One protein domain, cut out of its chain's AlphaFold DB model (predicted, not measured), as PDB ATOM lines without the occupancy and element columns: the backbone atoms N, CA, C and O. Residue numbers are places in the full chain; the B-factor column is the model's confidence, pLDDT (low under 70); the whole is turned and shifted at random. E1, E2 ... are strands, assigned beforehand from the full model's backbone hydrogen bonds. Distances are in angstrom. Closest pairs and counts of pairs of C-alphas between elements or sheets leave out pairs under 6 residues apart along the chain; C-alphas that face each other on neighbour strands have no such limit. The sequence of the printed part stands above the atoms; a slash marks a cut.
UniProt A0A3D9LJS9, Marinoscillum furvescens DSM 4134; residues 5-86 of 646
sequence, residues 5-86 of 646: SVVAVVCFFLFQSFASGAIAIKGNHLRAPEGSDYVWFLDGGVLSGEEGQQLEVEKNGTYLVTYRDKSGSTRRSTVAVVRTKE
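Overview. This is residues 5 to 86 of the 646 residues of a protein of Marinoscillum furvescens DSM 4134 (UniProt A0A3D9LJS9). Two antiparallel sheets, the strongly twisted four-strand sheet E1 E7 E6 E4 and the short three-strand sheet E2 E3 E5, curve round one another into a small flattened barrel that is only loosely closed where E1 comes near E2 and E4 near E5. The long hairpin of E6 and E7 makes most of the larger wall, and residues 12 to 17 of the long link after E1 stick out from the body. The printed part has 82 residues, with seven named strands in the order E1 to E7 and no named helix; the class is all strand, though under half of the residues are in named elements. The whole is compact, with a radius of gyration of the C-alphas of 12.3 A and spans of 40 by 32 by 22 A.

Along the chain. E1 is residues 5 to 8 and begins at C-alpha 5, (-14.591, -16.489, -23.888). E2, residues 24 to 26, and E3, residues 29 to 31, are three residues each. E4, residues 36 to 42, is 19.2 A long and begins at C-alpha 36, (-0.926, -31.405, -40.731). E5 is residues 54 to 56. E6, residues 61 to 68, is 23.2 A long. E7, residues 74 to 85, is the longest strand, 34.1 A, and ends at C-alpha 85, (-19.541, -17.509, -19.445).

Arrangement. The larger sheet runs E1 E7 E6 E4, with E1 and E4 as edge strands. The pairing of E7 is staggered: residues 74 to 81 pair with E6 and residues 81 to 84 with E1. E1 and E7 are antiparallel at 129 degrees, with N 7 and O 82 3.3 A apart. E6 and E7, a hairpin, are antiparallel at 150 degrees, with N 63 and O 79 2.8 A apart. E4 and E6 are antiparallel at 163 degrees, with N 41 and O 64 2.8 A apart. In the smaller sheet E3 is the inner strand. E2 and E3, a hairpin, have N 31 and O 24 2.8 A apart; E3 and E5 have N 30 and O 55 2.8 A apart. Between the sheets, the closest C-alphas of E1 and E2 are those of Val 6 and Ile 25, 7.2 A apart, and those of E4 and E5 are Trp 40 and Leu 55, 7.9 A apart. E3 and E7 are apart.

Size, cuts and confidence. The C-alphas of Ser 71 and Glu 86 are the two farthest apart, at 40.3 A. The printed part has no cut. The links E1 to E2, with 15 residues, and E4 to E5, with 11, are long. The mean pLDDT of the printed part is 72.3; residues 5 to 21, 26 to 27, 48 to 51 and 82 to 86 are under 70.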
ATOM      1  N   SER A   5     -15.996 -16.804 -23.611       46.22
ATOM      2  CA  SER A   5     -14.591 -16.489 -23.888       46.22
ATOM      3  C   SER A   5     -13.688 -17.519 -23.213       46.22
ATOM      4  O   SER A   5     -13.932 -17.928 -22.070       46.22
ATOM      5  N   VAL A   6     -12.655 -17.955 -23.932       46.84
ATOM      6  CA  VAL A   6     -11.667 -18.932 -23.463       46.84
ATOM      7  C   VAL A   6     -10.462 -18.209 -22.884       46.84
ATOM      8  O   VAL A   6      -9.880 -17.353 -23.544       46.84
ATOM      9  N   VAL A   7     -10.057 -18.592 -21.672       49.50
ATOM     10  CA  VAL A   7      -8.852 -18.070 -21.011       49.50
ATOM     11  C   VAL A   7      -7.851 -19.210 -20.803       49.50
ATOM     12  O   VAL A   7      -8.235 -20.304 -20.373       49.50
ATOM     13  N   ALA A   8      -6.572 -18.966 -21.120       48.69
ATOM     14  CA  ALA A   8      -5.472 -19.876 -20.800       48.69
ATOM     15  C   ALA A   8      -5.151 -19.790 -19.306       48.69
ATOM     16  O   ALA A   8      -4.872 -18.705 -18.801       48.69
ATOM     17  N   VAL A   9      -5.089 -20.924 -18.614       47.19
ATOM     18  CA  VAL A   9      -4.497 -20.974 -17.273       47.19
ATOM     19  C   VAL A   9      -3.063 -21.469 -17.412       47.19
ATOM     20  O   VAL A   9      -2.822 -22.660 -17.622       47.19
ATOM     21  N   VAL A  10      -2.085 -20.564 -17.312       39.12
ATOM     22  CA  VAL A  10      -0.666 -20.947 -17.252       39.12
ATOM     23  C   VAL A  10      -0.365 -21.453 -15.840       39.12
ATOM     24  O   VAL A  10       0.097 -20.722 -14.968       39.12
ATOM     25  N   CYS A  11      -0.652 -22.728 -15.596       33.44
ATOM     26  CA  CYS A  11      -0.206 -23.415 -14.390       33.44
ATOM     27  C   CYS A  11       1.290 -23.741 -14.533       33.44
ATOM     28  O   CYS A  11       1.661 -24.637 -15.290       33.44
ATOM     29  N   PHE A  12       2.158 -23.037 -13.799       30.47
ATOM     30  CA  PHE A  12       3.559 -23.431 -13.609       30.47
ATOM     31  C   PHE A  12       3.621 -24.701 -12.742       30.47
ATOM     32  O   PHE A  12       3.930 -24.651 -11.554       30.47
ATOM     33  N   PHE A  13       3.329 -25.857 -13.333       28.33
ATOM     34  CA  PHE A  13       3.791 -27.133 -12.801       28.33
ATOM     35  C   PHE A  13       5.051 -27.542 -13.561       28.33
ATOM     36  O   PHE A  13       5.062 -27.664 -14.784       28.33
ATOM     37  N   LEU A  14       6.135 -27.708 -12.804       34.12
ATOM     38  CA  LEU A  14       7.372 -28.355 -13.227       34.12
ATOM     39  C   LEU A  14       7.039 -29.664 -13.956       34.12
ATOM     40  O   LEU A  14       6.535 -30.576 -13.316       34.12
ATOM     41  N   PHE A  15       7.284 -29.736 -15.267       29.59
ATOM     42  CA  PHE A  15       8.036 -30.790 -15.965       29.59
ATOM     43  C   PHE A  15       7.888 -30.653 -17.497       29.59
ATOM     44  O   PHE A  15       6.790 -30.536 -18.025       29.59
ATOM     45  N   GLN A  16       9.032 -30.802 -18.179       29.58
ATOM     46  CA  GLN A  16       9.256 -31.063 -19.612       29.58
ATOM     47  C   GLN A  16       9.369 -29.886 -20.599       29.58
ATOM     48  O   GLN A  16       8.648 -28.897 -20.580       29.58
ATOM     49  N   SER A  17      10.365 -30.040 -21.476       30.81
ATOM     50  CA  SER A  17      10.810 -29.106 -22.504       30.81
ATOM     51  C   SER A  17       9.706 -28.772 -23.509       30.81
ATOM     52  O   SER A  17       9.230 -29.657 -24.222       30.81
ATOM     53  N   PHE A  18       9.378 -27.489 -23.645       35.16
ATOM     54  CA  PHE A  18       8.573 -26.991 -24.756       35.16
ATOM     55  C   PHE A  18       9.413 -27.000 -26.042       35.16
ATOM     56  O   PHE A  18      10.235 -26.113 -26.271       35.16
ATOM     57  N   ALA A  19       9.223 -28.019 -26.879       35.25
ATOM     58  CA  ALA A  19       9.694 -28.012 -28.259       35.25
ATOM     59  C   ALA A  19       8.599 -27.426 -29.171       35.25
ATOM     60  O   ALA A  19       7.475 -27.911 -29.159       35.25
ATOM     61  N   SER A  20       8.969 -26.380 -29.921       43.09
ATOM     62  CA  SER A  20       8.297 -25.725 -31.063       43.09
ATOM     63  C   SER A  20       6.761 -25.777 -31.151       43.09
ATOM     64  O   SER A  20       6.183 -26.800 -31.511       43.09
ATOM     65  N   GLY A  21       6.143 -24.600 -30.993       60.97
ATOM     66  CA  GLY A  21       4.749 -24.310 -31.337       60.97
ATOM     67  C   GLY A  21       3.790 -24.475 -30.159       60.97
ATOM     68  O   GLY A  21       3.408 -25.592 -29.833       60.97
ATOM     69  N   ALA A  22       3.371 -23.366 -29.546       77.69
ATOM     70  CA  ALA A  22       2.295 -23.362 -28.555       77.69
ATOM     71  C   ALA A  22       0.921 -23.278 -29.243       77.69
ATOM     72  O   ALA A  22       0.798 -22.690 -30.320       77.69
ATOM     73  N   ILE A  23      -0.114 -23.837 -28.610       84.00
ATOM     74  CA  ILE A  23      -1.507 -23.606 -29.013       84.00
ATOM     75  C   ILE A  23      -1.838 -22.129 -28.758       84.00
ATOM     76  O   ILE A  23      -1.667 -21.643 -27.641       84.00
ATOM     77  N   ALA A  24      -2.319 -21.424 -29.780       79.25
ATOM     78  CA  ALA A  24      -2.797 -20.051 -29.648       79.25
ATOM     79  C   ALA A  24      -4.291 -20.031 -29.296       79.25
ATOM     80  O   ALA A  24      -5.053 -20.868 -29.780       79.25
ATOM     81  N   ILE A  25      -4.719 -19.051 -28.499       75.75
ATOM     82  CA  ILE A  25      -6.126 -18.851 -28.123       75.75
ATOM     83  C   ILE A  25      -6.647 -17.583 -28.794       75.75
ATOM     84  O   ILE A  25      -6.003 -16.536 -28.729       75.75
ATOM     85  N   LYS A  26      -7.812 -17.664 -29.446       69.44
ATOM     86  CA  LYS A  26      -8.496 -16.503 -30.031       69.44
ATOM     87  C   LYS A  26     -10.010 -16.624 -29.843       69.44
ATOM     88  O   LYS A  26     -10.669 -17.402 -30.533       69.44
ATOM     89  N   GLY A  27     -10.574 -15.833 -28.930       68.44
ATOM     90  CA  GLY A  27     -12.002 -15.895 -28.594       68.44
ATOM     91  C   GLY A  27     -12.371 -17.255 -27.996       68.44
ATOM     92  O   GLY A  27     -11.827 -17.623 -26.964       68.44
ATOM     93  N   ASN A  28     -13.257 -18.010 -28.660       71.81
ATOM     94  CA  ASN A  28     -13.626 -19.384 -28.277       71.81
ATOM     95  C   ASN A  28     -12.866 -20.489 -29.011       71.81
ATOM     96  O   ASN A  28     -13.234 -21.651 -28.886       71.81
ATOM     97  N   HIS A  29     -11.833 -20.152 -29.781       82.25
ATOM     98  CA  HIS A  29     -11.130 -21.128 -30.602       82.25
ATOM     99  C   HIS A  29      -9.692 -21.319 -30.126       82.25
ATOM    100  O   HIS A  29      -8.981 -20.353 -29.825       82.25
ATOM    101  N   LEU A  30      -9.255 -22.574 -30.113       86.12
ATOM    102  CA  LEU A  30      -7.852 -22.954 -30.049       86.12
ATOM    103  C   LEU A  30      -7.317 -23.094 -31.466       86.12
ATOM    104  O   LEU A  30      -8.001 -23.600 -32.353       86.12
ATOM    105  N   ARG A  31      -6.074 -22.672 -31.677       88.69
ATOM    106  CA  ARG A  31      -5.351 -22.885 -32.927       88.69
ATOM    107  C   ARG A  31      -4.061 -23.635 -32.644       88.69
ATOM    108  O   ARG A  31      -3.171 -23.118 -31.971       88.69
ATOM    109  N   ALA A  32      -3.968 -24.849 -33.170       88.75
ATOM    110  CA  ALA A  32      -2.753 -25.643 -33.138       88.75
ATOM    111  C   ALA A  32      -1.623 -24.960 -33.937       88.75
ATOM    112  O   ALA A  32      -1.895 -24.158 -34.840       88.75
ATOM    113  N   PRO A  33      -0.353 -25.285 -33.641       89.44
ATOM    114  CA  PRO A  33       0.794 -24.844 -34.436       89.44
ATOM    115  C   PRO A  33       0.686 -25.217 -35.923       89.44
ATOM    116  O   PRO A  33      -0.160 -26.011 -36.326       89.44
ATOM    117  N   GLU A  34       1.543 -24.644 -36.772       87.62
ATOM    118  CA  GLU A  34       1.583 -25.013 -38.194       87.62
ATOM    119  C   GLU A  34       2.043 -26.465 -38.408       87.62
ATOM    120  O   GLU A  34       3.123 -26.861 -37.967       87.62
ATOM    121  N   GLY A  35       1.240 -27.230 -39.150       87.31
ATOM    122  CA  GLY A  35       1.452 -28.645 -39.450       87.31
ATOM    123  C   GLY A  35       0.290 -29.275 -40.232       87.31
ATOM    124  O   GLY A  35      -0.513 -28.566 -40.848       87.31
ATOM    125  N   SER A  36       0.186 -30.602 -40.188       86.88
ATOM    126  CA  SER A  36      -0.926 -31.405 -40.731       86.88
ATOM    127  C   SER A  36      -1.338 -32.516 -39.750       86.88
ATOM    128  O   SER A  36      -0.723 -32.648 -38.696       86.88
ATOM    129  N   ASP A  37      -2.349 -33.326 -40.079       89.88
ATOM    130  CA  ASP A  37      -2.780 -34.502 -39.292       89.88
ATOM    131  C   ASP A  37      -3.126 -34.180 -37.822       89.88
ATOM    132  O   ASP A  37      -2.566 -34.769 -36.892       89.88
ATOM    133  N   TYR A  38      -4.009 -33.202 -37.599       90.56
ATOM    134  CA  TYR A  38      -4.373 -32.772 -36.250       90.56
ATOM    135  C   TYR A  38      -5.345 -33.755 -35.599       90.56
ATOM    136  O   TYR A  38      -6.356 -34.124 -36.188       90.56
ATOM    137  N   VAL A  39      -5.066 -34.128 -34.351       90.94
ATOM    138  CA  VAL A  39      -6.013 -34.855 -33.495       90.94
ATOM    139  C   VAL A  39      -6.047 -34.179 -32.137       90.94
ATOM    140  O   VAL A  39      -5.010 -34.030 -31.482       90.94
ATOM    141  N   TRP A  40      -7.238 -33.765 -31.726       91.50
ATOM    142  CA  TRP A  40      -7.463 -33.082 -30.461       91.50
ATOM    143  C   TRP A  40      -7.953 -34.032 -29.371       91.50
ATOM    144  O   TRP A  40      -8.669 -35.003 -29.617       91.50
ATOM    145  N   PHE A  41      -7.573 -33.712 -28.141       89.69
ATOM    146  CA  PHE A  41      -7.907 -34.445 -26.933       89.69
ATOM    147  C   PHE A  41      -8.380 -33.465 -25.859       89.69
ATOM    148  O   PHE A  41      -7.821 -32.376 -25.738       89.69
ATOM    149  N   LEU A  42      -9.356 -33.878 -25.052       87.69
ATOM    150  CA  LEU A  42      -9.819 -33.179 -23.854       87.69
ATOM    151  C   LEU A  42      -9.684 -34.114 -22.654       87.69
ATOM    152  O   LEU A  42     -10.251 -35.206 -22.662       87.69
ATOM    153  N   ASP A  43      -8.912 -33.700 -21.649       82.31
ATOM    154  CA  ASP A  43      -8.667 -34.460 -20.413       82.31
ATOM    155  C   ASP A  43      -8.260 -35.928 -20.670       82.31
ATOM    156  O   ASP A  43      -8.625 -36.851 -19.947       82.31
ATOM    157  N   GLY A  44      -7.491 -36.146 -21.745       81.44
ATOM    158  CA  GLY A  44      -6.986 -37.459 -22.161       81.44
ATOM    159  C   GLY A  44      -7.918 -38.275 -23.068       81.44
ATOM    160  O   GLY A  44      -7.477 -39.287 -23.609       81.44
ATOM    161  N   GLY A  45      -9.163 -37.844 -23.291       86.00
ATOM    162  CA  GLY A  45     -10.082 -38.452 -24.261       86.00
ATOM    163  C   GLY A  45      -9.962 -37.826 -25.654       86.00
ATOM    164  O   GLY A  45      -9.798 -36.617 -25.765       86.00
ATOM    165  N   VAL A  46     -10.056 -38.630 -26.718       87.31
ATOM    166  CA  VAL A  46     -10.065 -38.140 -28.114       87.31
ATOM    167  C   VAL A  46     -11.356 -37.360 -28.390       87.31
ATOM    168  O   VAL A  46     -12.445 -37.851 -28.097       87.31
ATOM    169  N   LEU A  47     -11.242 -36.172 -28.992       83.50
ATOM    170  CA  LEU A  47     -12.374 -35.409 -29.522       83.50
ATOM    171  C   LEU A  47     -12.635 -35.843 -30.970       83.50
ATOM    172  O   LEU A  47     -11.820 -35.614 -31.859       83.50
ATOM    173  N   SER A  48     -13.756 -36.522 -31.210       65.44
ATOM    174  CA  SER A  48     -14.112 -37.060 -32.527       65.44
ATOM    175  C   SER A  48     -14.661 -35.974 -33.459       65.44
ATOM    176  O   SER A  48     -15.659 -35.348 -33.109       65.44
ATOM    177  N   GLY A  49     -14.088 -35.823 -34.660       60.94
ATOM    178  CA  GLY A  49     -14.658 -35.005 -35.747       60.94
ATOM    179  C   GLY A  49     -13.991 -33.647 -36.005       60.94
ATOM    180  O   GLY A  49     -14.357 -32.978 -36.964       60.94
ATOM    181  N   GLU A  50     -12.990 -33.264 -35.211       62.75
ATOM    182  CA  GLU A  50     -12.274 -31.984 -35.314       62.75
ATOM    183  C   GLU A  50     -10.803 -32.241 -35.707       62.75
ATOM    184  O   GLU A  50      -9.908 -32.204 -34.871       62.75
ATOM    185  N   GLU A  51     -10.533 -32.566 -36.977       69.88
ATOM    186  CA  GLU A  51      -9.169 -32.846 -37.497       69.88
ATOM    187  C   GLU A  51      -8.462 -31.592 -38.059       69.88
ATOM    188  O   GLU A  51      -7.433 -31.654 -38.741       69.88
ATOM    189  N   GLY A  52      -9.043 -30.419 -37.799       82.25
ATOM    190  CA  GLY A  52      -8.552 -29.133 -38.272       82.25
ATOM    191  C   GLY A  52      -7.494 -28.511 -37.361       82.25
ATOM    192  O   GLY A  52      -7.365 -28.821 -36.177       82.25
ATOM    193  N   GLN A  53      -6.759 -27.541 -37.911       89.81
ATOM    194  CA  GLN A  53      -5.833 -26.712 -37.128       89.81
ATOM    195  C   GLN A  53      -6.564 -25.893 -36.045       89.81
ATOM    196  O   GLN A  53      -5.945 -25.472 -35.070       89.81
ATOM    197  N   GLN A  54      -7.858 -25.626 -36.226       89.31
ATOM    198  CA  GLN A  54      -8.690 -24.900 -35.273       89.31
ATOM    199  C   GLN A  54      -9.660 -25.851 -34.576       89.31
ATOM    200  O   GLN A  54     -10.120 -26.800 -35.200       89.31
ATOM    201  N   LEU A  55      -9.956 -25.556 -33.312       87.31
ATOM    202  CA  LEU A  55     -10.931 -26.263 -32.488       87.31
ATOM    203  C   LEU A  55     -11.777 -25.234 -31.733       87.31
ATOM    204  O   LEU A  55     -11.215 -24.373 -31.051       87.31
ATOM    205  N   GLU A  56     -13.103 -25.326 -31.817       84.75
ATOM    206  CA  GLU A  56     -13.993 -24.556 -30.940       84.75
ATOM    207  C   GLU A  56     -14.041 -25.188 -29.538       84.75
ATOM    208  O   GLU A  56     -14.177 -26.399 -29.360       84.75
ATOM    209  N   VAL A  57     -13.908 -24.363 -28.503       80.19
ATOM    210  CA  VAL A  57     -13.901 -24.827 -27.115       80.19
ATOM    211  C   VAL A  57     -15.322 -24.905 -26.573       80.19
ATOM    212  O   VAL A  57     -15.955 -23.894 -26.257       80.19
ATOM    213  N   GLU A  58     -15.785 -26.132 -26.345       73.88
ATOM    214  CA  GLU A  58     -17.094 -26.397 -25.744       73.88
ATOM    215  C   GLU A  58     -17.061 -26.705 -24.239       73.88
ATOM    216  O   GLU A  58     -18.080 -26.556 -23.559       73.88
ATOM    217  N   LYS A  59     -15.920 -27.109 -23.668       74.31
ATOM    218  CA  LYS A  59     -15.825 -27.553 -22.266       74.31
ATOM    219  C   LYS A  59     -14.582 -26.988 -21.574       74.31
ATOM    220  O   LYS A  59     -13.648 -26.534 -22.219       74.31
ATOM    221  N   ASN A  60     -14.600 -26.986 -20.246       76.19
ATOM    222  CA  ASN A  60     -13.397 -26.730 -19.454       76.19
ATOM    223  C   ASN A  60     -12.538 -27.991 -19.459       76.19
ATOM    224  O   ASN A  60     -13.092 -29.089 -19.502       76.19
ATOM    225  N   GLY A  61     -11.224 -27.829 -19.361       79.38
ATOM    226  CA  GLY A  61     -10.301 -28.948 -19.212       79.38
ATOM    227  C   GLY A  61      -8.949 -28.690 -19.859       79.38
ATOM    228  O   GLY A  61      -8.630 -27.585 -20.306       79.38
ATOM    229  N   THR A  62      -8.132 -29.732 -19.887       83.19
ATOM    230  CA  THR A  62      -6.818 -29.724 -20.522       83.19
ATOM    231  C   THR A  62      -6.949 -30.212 -21.953       83.19
ATOM    232  O   THR A  62      -7.229 -31.386 -22.201       83.19
ATOM    233  N   TYR A  63      -6.720 -29.308 -22.899       86.19
ATOM    234  CA  TYR A  63      -6.722 -29.608 -24.320       86.19
ATOM    235  C   TYR A  63      -5.317 -29.986 -24.776       86.19
ATOM    236  O   TYR A  63      -4.360 -29.256 -24.520       86.19
ATOM    237  N   LEU A  64      -5.191 -31.110 -25.474       90.25
ATOM    238  CA  LEU A  64      -3.953 -31.545 -26.119       90.25
ATOM    239  C   LEU A  64      -4.205 -31.721 -27.613       90.25
ATOM    240  O   LEU A  64      -5.236 -32.254 -28.006       90.25
ATOM    241  N   VAL A  65      -3.256 -31.307 -28.448       90.19
ATOM    242  CA  VAL A  65      -3.263 -31.597 -29.886       90.19
ATOM    243  C   VAL A  65      -2.021 -32.384 -30.267       90.19
ATOM    244  O   VAL A  65      -0.901 -32.004 -29.912       90.19
ATOM    245  N   THR A  66      -2.209 -33.480 -30.998       90.81
ATOM    246  CA  THR A  66      -1.138 -34.125 -31.763       90.81
ATOM    247  C   THR A  66      -1.186 -33.628 -33.200       90.81
ATOM    248  O   THR A  66      -2.272 -33.563 -33.764       90.81
ATOM    249  N   TYR A  67      -0.041 -33.304 -33.794       90.62
ATOM    250  CA  TYR A  67       0.047 -32.840 -35.184       90.62
ATOM    251  C   TYR A  67       1.375 -33.262 -35.816       90.62
ATOM    252  O   TYR A  67       2.346 -33.530 -35.108       90.62
ATOM    253  N   ARG A  68       1.445 -33.322 -37.143       90.19
ATOM    254  CA  ARG A  68       2.676 -33.535 -37.907       90.19
ATOM    255  C   ARG A  68       3.304 -32.187 -38.251       90.19
ATOM    256  O   ARG A  68       2.678 -31.364 -38.912       90.19
ATOM    257  N   ASP A  69       4.527 -31.944 -37.790       88.50
ATOM    258  CA  ASP A  69       5.255 -30.709 -38.094       88.50
ATOM    259  C   ASP A  69       5.795 -30.690 -39.542       88.50
ATOM    260  O   ASP A  69       5.710 -31.675 -40.280       88.50
ATOM    261  N   LYS A  70       6.403 -29.569 -39.955       85.38
ATOM    262  CA  LYS A  70       6.990 -29.405 -41.301       85.38
ATOM    263  C   LYS A  70       8.107 -30.411 -41.628       85.38
ATOM    264  O   LYS A  70       8.428 -30.580 -42.799       85.38
ATOM    265  N   SER A  71       8.699 -31.068 -40.625       87.12
ATOM    266  CA  SER A  71       9.704 -32.126 -40.817       87.12
ATOM    267  C   SER A  71       9.087 -33.514 -41.016       87.12
ATOM    268  O   SER A  71       9.806 -34.482 -41.245       87.12
ATOM    269  N   GLY A  72       7.759 -33.629 -40.920       84.31
ATOM    270  CA  GLY A  72       7.046 -34.898 -40.985       84.31
ATOM    271  C   GLY A  72       6.965 -35.636 -39.645       84.31
ATOM    272  O   GLY A  72       6.432 -36.748 -39.617       84.31
ATOM    273  N   SER A  73       7.449 -35.035 -38.549       87.12
ATOM    274  CA  SER A  73       7.481 -35.635 -37.209       87.12
ATOM    275  C   SER A  73       6.204 -35.336 -36.426       87.12
ATOM    276  O   SER A  73       5.702 -34.214 -36.450       87.12
ATOM    277  N   THR A  74       5.696 -36.312 -35.673       89.88
ATOM    278  CA  THR A  74       4.548 -36.100 -34.779       89.88
ATOM    279  C   THR A  74       4.965 -35.317 -33.531       89.88
ATOM    280  O   THR A  74       5.881 -35.711 -32.808       89.88
ATOM    281  N   ARG A  75       4.259 -34.224 -33.253       90.44
ATOM    282  CA  ARG A  75       4.416 -33.344 -32.091       90.44
ATOM    283  C   ARG A  75       3.160 -33.347 -31.230       90.44
ATOM    284  O   ARG A  75       2.095 -33.771 -31.673       90.44
ATOM    285  N   ARG A  76       3.307 -32.880 -29.989       89.81
ATOM    286  CA  ARG A  76       2.221 -32.688 -29.020       89.81
ATOM    287  C   ARG A  76       2.321 -31.298 -28.415       89.81
ATOM    288  O   ARG A  76       3.420 -30.874 -28.072       89.81
ATOM    289  N   SER A  77       1.187 -30.628 -28.258       84.50
ATOM    290  CA  SER A  77       1.078 -29.386 -27.492       84.50
ATOM    291  C   SER A  77      -0.151 -29.449 -26.597       84.50
ATOM    292  O   SER A  77      -1.155 -30.038 -26.988       84.50
ATOM    293  N   THR A  78      -0.078 -28.818 -25.426       86.25
ATOM    294  CA  THR A  78      -1.130 -28.862 -24.402       86.25
ATOM    295  C   THR A  78      -1.446 -27.457 -23.896       86.25
ATOM    296  O   THR A  78      -0.544 -26.629 -23.791       86.25
ATOM    297  N   VAL A  79      -2.711 -27.191 -23.564       81.50
ATOM    298  CA  VAL A  79      -3.175 -25.954 -22.925       81.50
ATOM    299  C   VAL A  79      -4.326 -26.249 -21.959       81.50
ATOM    300  O   VAL A  79      -5.252 -26.984 -22.294       81.50
ATOM    301  N   ALA A  80      -4.273 -25.689 -20.751       76.19
ATOM    302  CA  ALA A  80      -5.390 -25.735 -19.812       76.19
ATOM    303  C   ALA A  80      -6.344 -24.571 -20.099       76.19
ATOM    304  O   ALA A  80      -5.923 -23.412 -20.155       76.19
ATOM    305  N   VAL A  81      -7.620 -24.893 -20.293       71.12
ATOM    306  CA  VAL A  81      -8.655 -23.957 -20.724       71.12
ATOM    307  C   VAL A  81      -9.808 -23.965 -19.739       71.12
ATOM    308  O   VAL A  81     -10.370 -25.013 -19.410       71.12
ATOM    309  N   VAL A  82     -10.218 -22.766 -19.340       63.38
ATOM    310  CA  VAL A  82     -11.497 -22.556 -18.668       63.38
ATOM    311  C   VAL A  82     -12.383 -21.683 -19.551       63.38
ATOM    312  O   VAL A  82     -12.006 -20.572 -19.929       63.38
ATOM    313  N   ARG A  83     -13.576 -22.185 -19.883       58.66
ATOM    314  CA  ARG A  83     -14.658 -21.366 -20.421       58.66
ATOM    315  C   ARG A  83     -15.224 -20.547 -19.281       58.66
ATOM    316  O   ARG A  83     -15.797 -21.085 -18.331       58.66
ATOM    317  N   THR A  84     -15.110 -19.237 -19.414       52.03
ATOM    318  CA  THR A  84     -15.924 -18.326 -18.617       52.03
ATOM    319  C   THR A  84     -17.141 -17.956 -19.453       52.03
ATOM    320  O   THR A  84     -17.051 -17.696 -20.657       52.03
ATOM    321  N   LYS A  85     -18.317 -18.029 -18.840       43.81
ATOM    322  CA  LYS A  85     -19.541 -17.509 -19.445       43.81
ATOM    323  C   LYS A  85     -19.376 -15.988 -19.509       43.81
ATOM    324  O   LYS A  85     -18.989 -15.420 -18.489       43.81
ATOM    325  N   GLU A  86     -19.678 -15.320 -20.628       55.41
ATOM    326  CA  GLU A  86     -19.968 -13.886 -20.520       55.41
ATOM    327  C   GLU A  86     -21.210 -13.754 -19.643       55.41
ATOM    328  O   GLU A  86     -22.318 -14.185 -19.978       55.41
TER     329      GLU A  86